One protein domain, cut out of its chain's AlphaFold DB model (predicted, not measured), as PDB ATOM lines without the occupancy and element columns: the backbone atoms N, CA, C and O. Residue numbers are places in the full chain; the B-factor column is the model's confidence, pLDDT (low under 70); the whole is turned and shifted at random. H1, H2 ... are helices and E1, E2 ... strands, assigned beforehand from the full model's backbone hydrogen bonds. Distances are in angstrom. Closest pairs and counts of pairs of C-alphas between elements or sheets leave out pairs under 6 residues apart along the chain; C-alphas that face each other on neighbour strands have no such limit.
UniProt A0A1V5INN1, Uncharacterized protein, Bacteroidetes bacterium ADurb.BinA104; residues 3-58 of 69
ATOM      1  N   GLU A   3     -20.841 -13.590  23.225       94.50
ATOM      2  CA  GLU A   3     -19.579 -13.959  22.586       94.50
ATOM      3  C   GLU A   3     -18.400 -13.800  23.550       94.50
ATOM      4  O   GLU A   3     -18.267 -12.799  24.254       94.50
ATOM      5  N   ILE A   4     -17.502 -14.783  23.528       94.94
ATOM      6  CA  ILE A   4     -16.213 -14.767  24.212       94.94
ATOM      7  C   ILE A   4     -15.114 -14.805  23.154       94.94
ATOM      8  O   ILE A   4     -14.810 -15.849  22.580       94.94
ATOM      9  N   THR A   5     -14.472 -13.661  22.935       95.12
ATOM     10  CA  THR A   5     -13.331 -13.513  22.012       95.12
ATOM     11  C   THR A   5     -11.981 -13.820  22.664       95.12
ATOM     12  O   THR A   5     -10.956 -13.868  21.993       95.12
ATOM     13  N   ARG A   6     -11.968 -14.012  23.989       94.19
ATOM     14  CA  ARG A   6     -10.785 -14.353  24.790       94.19
ATOM     15  C   ARG A   6     -11.090 -15.520  25.735       94.19
ATOM     16  O   ARG A   6     -11.433 -15.275  26.895       94.19
ATOM     17  N   PRO A   7     -11.022 -16.774  25.251       96.12
ATOM     18  CA  PRO A   7     -11.471 -17.948  26.006       96.12
ATOM     19  C   PRO A   7     -10.662 -18.188  27.288       96.12
ATOM     20  O   PRO A   7     -11.222 -18.592  28.306       96.12
ATOM     21  N   ASP A   8      -9.374 -17.831  27.273       94.19
ATOM     22  CA  ASP A   8      -8.446 -17.897  28.409       94.19
ATOM     23  C   ASP A   8      -8.985 -17.171  29.651       94.19
ATOM     24  O   ASP A   8      -8.914 -17.685  30.768       94.19
ATOM     25  N   LYS A   9      -9.591 -15.996  29.450       94.31
ATOM     26  CA  LYS A   9     -10.163 -15.176  30.529       94.31
ATOM     27  C   LYS A   9     -11.421 -15.775  31.152       94.31
ATOM     28  O   LYS A   9     -11.775 -15.394  32.262       94.31
ATOM     29  N   ALA A  10     -12.088 -16.672  30.437       93.19
ATOM     30  CA  ALA A  10     -13.286 -17.371  30.886       93.19
ATOM     31  C   ALA A  10     -12.984 -18.804  31.355       93.19
ATOM     32  O   ALA A  10     -13.907 -19.587  31.552       93.19
ATOM     33  N   HIS A  11     -11.700 -19.153  31.511       94.88
ATOM     34  CA  HIS A  11     -11.236 -20.501  31.857       94.88
ATOM     35  C   HIS A  11     -11.671 -21.575  30.843       94.88
ATOM     36  O   HIS A  11     -11.806 -22.751  31.186       94.88
ATOM     37  N   LEU A  12     -11.874 -21.177  29.585       94.31
ATOM     38  CA  LEU A  12     -12.177 -22.072  28.474       94.31
ATOM     39  C   LEU A  12     -10.897 -22.434  27.703       94.31
ATOM     40  O   LEU A  12      -9.933 -21.661  27.704       94.31
ATOM     41  N   PRO A  13     -10.871 -23.583  27.003       95.81
ATOM     42  CA  PRO A  13      -9.758 -23.932  26.129       95.81
ATOM     43  C   PRO A  13      -9.501 -22.854  25.066       95.81
ATOM     44  O   PRO A  13     -10.423 -22.364  24.423       95.81
ATOM     45  N   ALA A  14      -8.232 -22.516  24.843       94.56
ATOM     46  CA  ALA A  14      -7.809 -21.554  23.825       94.56
ATOM     47  C   ALA A  14      -6.738 -22.191  22.920       94.56
ATOM     48  O   ALA A  14      -5.551 -21.908  23.080       94.56
ATOM     49  N   PRO A  15      -7.120 -23.093  21.992       90.44
ATOM     50  CA  PRO A  15      -6.160 -23.828  21.161       90.44
ATOM     51  C   PRO A  15      -5.360 -22.933  20.198       90.44
ATOM     52  O   PRO A  15      -4.345 -23.366  19.661       90.44
ATOM     53  N   GLY A  16      -5.790 -21.687  19.980       90.50
ATOM     54  CA  GLY A  16      -5.083 -20.702  19.170       90.50
ATOM     55  C   GLY A  16      -5.536 -19.274  19.470       90.50
ATOM     56  O   GLY A  16      -6.540 -19.058  20.147       90.50
ATOM     57  N   ILE A  17      -4.801 -18.294  18.937       86.31
ATOM     58  CA  ILE A  17      -5.022 -16.853  19.183       86.31
ATOM     59  C   ILE A  17      -6.399 -16.383  18.685       86.31
ATOM     60  O   ILE A  17      -6.964 -15.445  19.235       86.31
ATOM     61  N   SER A  18      -6.949 -17.039  17.663       91.12
ATOM     62  CA  SER A  18      -8.244 -16.708  17.059       91.12
ATOM     63  C   SER A  18      -9.408 -17.551  17.586       91.12
ATOM     64  O   SER A  18     -10.465 -17.570  16.960       91.12
ATOM     65  N   ALA A  19      -9.221 -18.313  18.667       94.69
ATOM     66  CA  ALA A  19     -10.307 -19.103  19.233       94.69
ATOM     67  C   ALA A  19     -11.363 -18.174  19.854       94.69
ATOM     68  O   ALA A  19     -11.038 -17.341  20.697       94.69
ATOM     69  N   SER A  20     -12.625 -18.345  19.464       95.12
ATOM     70  CA  SER A  20     -13.769 -17.667  20.069       95.12
ATOM     71  C   SER A  20     -14.881 -18.667  20.364       95.12
ATOM     72  O   SER A  20     -14.960 -19.739  19.760       95.12
ATOM     73  N   TYR A  21     -15.727 -18.316  21.326       94.31
ATOM     74  CA  TYR A  21     -16.905 -19.090  21.694       94.31
ATOM     75  C   TYR A  21     -18.127 -18.199  21.625       94.31
ATOM     76  O   TYR A  21     -18.075 -17.022  21.975       94.31
ATOM     77  N   ILE A  22     -19.238 -18.786  21.211       94.00
ATOM     78  CA  ILE A  22     -20.526 -18.122  21.204       94.00
ATOM     79  C   ILE A  22     -21.496 -19.019  21.952       94.00
ATOM     80  O   ILE A  22     -21.605 -20.208  21.656       94.00
ATOM     81  N   PHE A  23     -22.203 -18.428  22.901       93.81
ATOM     82  CA  PHE A  23     -23.205 -19.103  23.698       93.81
ATOM     83  C   PHE A  23     -24.575 -18.483  23.472       93.81
ATOM     84  O   PHE A  23     -24.736 -17.264  23.324       93.81
ATOM     85  N   CYS A  24     -25.576 -19.349  23.482       92.12
ATOM     86  CA  CYS A  24     -26.957 -18.931  23.575       92.12
ATOM     87  C   CYS A  24     -27.313 -18.566  25.018       92.12
ATOM     88  O   CYS A  24     -26.746 -19.088  25.981       92.12
ATOM     89  N   THR A  25     -28.259 -17.645  25.143       88.81
ATOM     90  CA  THR A  25     -28.801 -17.141  26.406       88.81
ATOM     91  C   THR A  25     -30.319 -17.245  26.351       88.81
ATOM     92  O   THR A  25     -30.888 -16.996  25.292       88.81
ATOM     93  N   GLU A  26     -30.964 -17.553  27.475       88.44
ATOM     94  CA  GLU A  26     -32.427 -17.578  27.627       88.44
ATOM     95  C   GLU A  26     -33.155 -18.323  26.488       88.44
ATOM     96  O   GLU A  26     -33.118 -19.547  26.425       88.44
ATOM     97  N   ALA A  27     -33.824 -17.597  25.585       87.75
ATOM     98  CA  ALA A  27     -34.627 -18.156  24.498       87.75
ATOM     99  C   ALA A  27     -33.859 -18.338  23.172       87.75
ATOM    100  O   ALA A  27     -34.456 -18.746  22.172       87.75
ATOM    101  N   ASP A  28     -32.562 -18.029  23.140       89.88
ATOM    102  CA  ASP A  28     -31.737 -18.197  21.947       89.88
ATOM    103  C   ASP A  28     -31.324 -19.664  21.762       89.88
ATOM    104  O   ASP A  28     -31.017 -20.376  22.713       89.88
ATOM    105  N   TYR A  29     -31.239 -20.118  20.514       90.62
ATOM    106  CA  TYR A  29     -30.737 -21.448  20.164       90.62
ATOM    107  C   TYR A  29     -30.115 -21.426  18.769       90.62
ATOM    108  O   TYR A  29     -30.515 -20.648  17.900       90.62
ATOM    109  N   PHE A  30     -29.122 -22.285  18.543       90.50
ATOM    110  CA  PHE A  30     -28.499 -22.409  17.232       90.50
ATOM    111  C   PHE A  30     -29.321 -23.313  16.323       90.50
ATOM    112  O   PHE A  30     -29.734 -24.407  16.701       90.50
ATOM    113  N   VAL A  31     -29.516 -22.857  15.088       92.06
ATOM    114  CA  VAL A  31     -30.202 -23.608  14.040       92.06
ATOM    115  C   VAL A  31     -29.322 -23.625  12.804       92.06
ATOM    116  O   VAL A  31     -28.778 -22.595  12.401       92.06
ATOM    117  N   TYR A  32     -29.201 -24.793  12.179       88.31
ATOM    118  CA  TYR A  32     -28.535 -24.904  10.889       88.31
ATOM    119  C   TYR A  32     -29.284 -24.086   9.833       88.31
ATOM    120  O   TYR A  32     -30.502 -24.184   9.692       88.31
ATOM    121  N   GLN A  33     -28.540 -23.289   9.067       88.75
ATOM    122  CA  GLN A  33     -29.119 -22.458   8.009       88.75
ATOM    123  C   GLN A  33     -29.747 -23.312   6.899       88.75
ATOM    124  O   GLN A  33     -30.831 -23.001   6.402       88.75
ATOM    125  N   ASN A  34     -29.099 -24.427   6.546       93.75
ATOM    126  CA  ASN A  34     -29.666 -25.403   5.623       93.75
ATOM    127  C   ASN A  34     -30.920 -26.024   6.248       93.75
ATOM    128  O   ASN A  34     -30.858 -26.581   7.339       93.75
ATOM    129  N   ASN A  35     -32.049 -25.952   5.539       91.69
ATOM    130  CA  ASN A  35     -33.363 -26.402   6.013       91.69
ATOM    131  C   ASN A  35     -33.831 -25.718   7.313       91.69
ATOM    132  O   ASN A  35     -34.450 -26.357   8.167       91.69
ATOM    133  N   PHE A  36     -33.584 -24.407   7.439       93.50
ATOM    134  CA  PHE A  36     -33.942 -23.604   8.613       93.50
ATOM    135  C   PHE A  36     -35.360 -23.871   9.136       93.50
ATOM    136  O   PHE A  36     -35.519 -24.165  10.313       93.50
ATOM    137  N   ASN A  37     -36.390 -23.821   8.280       93.12
ATOM    138  CA  ASN A  37     -37.790 -23.956   8.714       93.12
ATOM    139  C   ASN A  37     -38.061 -25.276   9.442       93.12
ATOM    140  O   ASN A  37     -38.797 -25.301  10.429       93.12
ATOM    141  N   THR A  38     -37.452 -26.364   8.973       92.50
ATOM    142  CA  THR A  38     -37.585 -27.688   9.577       92.50
ATOM    143  C   THR A  38     -36.972 -27.688  10.973       92.50
ATOM    144  O   THR A  38     -37.666 -27.971  11.946       92.50
ATOM    145  N   TYR A  39     -35.702 -27.299  11.092       92.88
ATOM    146  CA  TYR A  39     -34.991 -27.313  12.371       92.88
ATOM    147  C   TYR A  39     -35.523 -26.270  13.360       92.88
ATOM    148  O   TYR A  39     -35.716 -26.575  14.532       92.88
ATOM    149  N   ALA A  40     -35.855 -25.066  12.894       92.75
ATOM    150  CA  ALA A  40     -36.466 -24.034  13.721       92.75
ATOM    151  C   ALA A  40     -37.795 -24.515  14.319       92.75
ATOM    152  O   ALA A  40     -38.036 -24.283  15.499       92.75
ATOM    153  N   SER A  41     -38.620 -25.227  13.544       91.88
ATOM    154  CA  SER A  41     -39.878 -25.796  14.042       91.88
ATOM    155  C   SER A  41     -39.663 -26.925  15.053       91.88
ATOM    156  O   SER A  41     -40.478 -27.071  15.958       91.88
ATOM    157  N   PHE A  42     -38.578 -27.700  14.934       92.12
ATOM    158  CA  PHE A  42     -38.240 -28.756  15.895       92.12
ATOM    159  C   PHE A  42     -37.807 -28.217  17.264       92.12
ATOM    160  O   PHE A  42     -38.137 -28.825  18.276       92.12
ATOM    161  N   TYR A  43     -37.072 -27.103  17.303       90.75
ATOM    162  CA  TYR A  43     -36.531 -26.556  18.554       90.75
ATOM    163  C   TYR A  43     -37.420 -25.482  19.188       90.75
ATOM    164  O   TYR A  43     -37.391 -25.287  20.406       90.75
ATOM    165  N   LYS A  44     -38.242 -24.787  18.396       91.25
ATOM    166  CA  LYS A  44     -39.114 -23.725  18.901       91.25
ATOM    167  C   LYS A  44     -40.073 -24.255  19.972       91.25
ATOM    168  O   LYS A  44     -40.735 -25.267  19.773       91.25
ATOM    169  N   ASN A  45     -40.195 -23.513  21.074       91.31
ATOM    170  CA  ASN A  45     -41.056 -23.836  22.222       91.31
ATOM    171  C   ASN A  45     -40.742 -25.185  22.892       91.31
ATOM    172  O   ASN A  45     -41.597 -25.753  23.571       91.31
ATOM    173  N   THR A  46     -39.531 -25.704  22.704       91.50
ATOM    174  CA  THR A  46     -39.052 -26.887  23.419       91.50
ATOM    175  C   THR A  46     -38.051 -26.477  24.491       91.50
ATOM    176  O   THR A  46     -37.475 -25.391  24.435       91.50
ATOM    177  N   PHE A  47     -37.846 -27.346  25.479       88.12
ATOM    178  CA  PHE A  47     -36.822 -27.125  26.489       88.12
ATOM    179  C   PHE A  47     -35.451 -27.456  25.899       88.12
ATOM    180  O   PHE A  47     -35.185 -28.606  25.546       88.12
ATOM    181  N   GLN A  48     -34.614 -26.433  25.760       89.06
ATOM    182  CA  GLN A  48     -33.236 -26.549  25.300       89.06
ATOM    183  C   GLN A  48     -32.291 -26.269  26.469       89.06
ATOM    184  O   GLN A  48     -32.633 -25.534  27.389       89.06
ATOM    185  N   HIS A  49     -31.116 -26.887  26.424       89.25
ATOM    186  CA  HIS A  49     -30.061 -26.753  27.424       89.25
ATOM    187  C   HIS A  49     -28.706 -26.630  26.717       89.25
ATOM    188  O   HIS A  49     -28.593 -26.896  25.519       89.25
ATOM    189  N   GLY A  50     -27.663 -26.293  27.469       88.19
ATOM    190  CA  GLY A  50     -26.304 -26.108  26.962       88.19
ATOM    191  C   GLY A  50     -25.966 -24.650  26.659       88.19
ATOM    192  O   GLY A  50     -24.923 -24.385  26.057       88.19
ATOM    193  N   GLY A  51     -26.831 -23.714  27.056       91.12
ATOM    194  CA  GLY A  51     -26.524 -22.290  27.080       91.12
ATOM    195  C   GLY A  51     -25.770 -21.891  28.349       91.12
ATOM    196  O   GLY A  51     -25.283 -22.727  29.113       91.12
ATOM    197  N   ILE A  52     -25.654 -20.580  28.555       92.31
ATOM    198  CA  ILE A  52     -25.045 -19.985  29.759       92.31
ATOM    199  C   ILE A  52     -26.050 -19.142  30.550       92.31
ATOM    200  O   ILE A  52     -25.669 -18.184  31.225       92.31
ATOM    201  N   SER A  53     -27.344 -19.448  30.422       91.12
ATOM    202  CA  SER A  53     -28.369 -18.762  31.212       91.12
ATOM    203  C   SER A  53     -28.167 -19.025  32.709       91.12
ATOM    204  O   SER A  53     -27.507 -19.989  33.112       91.12
ATOM    205  N   LEU A  54     -28.679 -18.133  33.556       90.06
ATOM    206  CA  LEU A  54     -28.429 -18.197  34.997       90.06
ATOM    207  C   LEU A  54     -28.947 -19.519  35.586       90.06
ATOM    208  O   LEU A  54     -28.288 -20.131  36.424       90.06
ATOM    209  N   GLU A  55     -30.090 -19.978  35.094       88.38
ATOM    210  CA  GLU A  55     -30.748 -21.227  35.465       88.38
ATOM    211  C   GLU A  55     -29.913 -22.464  35.107       88.38
ATOM    212  O   GLU A  55     -30.016 -23.488  35.777       88.38
ATOM    213  N   GLU A  56     -29.071 -22.376  34.077       89.69
ATOM    214  CA  GLU A  56     -28.180 -23.461  33.651       89.69
ATOM    215  C   GLU A  56     -26.855 -23.467  34.411       89.69
ATOM    216  O   GLU A  56     -26.256 -24.523  34.616       89.69
ATOM    217  N   MET A  57     -26.395 -22.288  34.830       91.00
ATOM    218  CA  MET A  57     -25.125 -22.128  35.536       91.00
ATOM    219  C   MET A  57     -25.257 -22.347  37.050       91.00
ATOM    220  O   MET A  57     -24.287 -22.744  37.700       91.00
ATOM    221  N   LEU A  58     -26.432 -22.092  37.636       93.38
ATOM    222  CA  LEU A  58     -26.681 -22.285  39.066       93.38
ATOM    223  C   LEU A  58     -27.078 -23.734  39.374       93.38
ATOM    224  O   LEU A  58     -28.176 -24.179  39.054       93.38
TER     225      LEU A  58
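What this domain is: This is residues 3 to 58 of the 69 residues of an uncharacterized protein of Bacteroidetes bacterium ADurb.BinA104 (UniProt A0A1V5INN1). There is little regular structure: a loose, flat spread of loops with the longest helix, H2, at one end, short H1 at the other, strand E1 between them and short H3 off to one side. The printed part has 56 residues, 19 in named elements, in the order H1, E1, H2, H3; the class is mostly helix. The radius of gyration of the C-alphas is 13.9 A, and the spans are 36 by 30 by 12 A.

Where its parts are: H2, residues 36 to 43, is 10.7 A long from C-alpha 36 at (-33.942, -23.604, 8.613). E1 is residues 21 to 23, 6.6 A. H1, residues 7 to 10, and H3, residues 54 to 57, are each 5.2 A; C-alpha 57 is at (-25.125, -22.128, 35.536).

How they stand to each other: H2 is apart from E1, H1 and H3. E1 pairs with no named strand, but residues 3 to 4 pair antiparallel with its residues 21 to 22. The closest C-alphas of H1 and E1, Pro 7 and Tyr 21, are 7.0 A apart. H3 is apart from E1 and H1. In H2 every O i to N i+4 pair is within hydrogen-bond range; H1 and H3 are too short for one.

The domain as a whole: The C-alphas farthest apart, Ile 17 and Asn 45, are 36.8 A apart. The link E1 to H2 is long; residues 33 to 38, of which 36 to 38 belong to H2, stand free. The printed part has no cut, and no printed residue is under 70 in pLDDT.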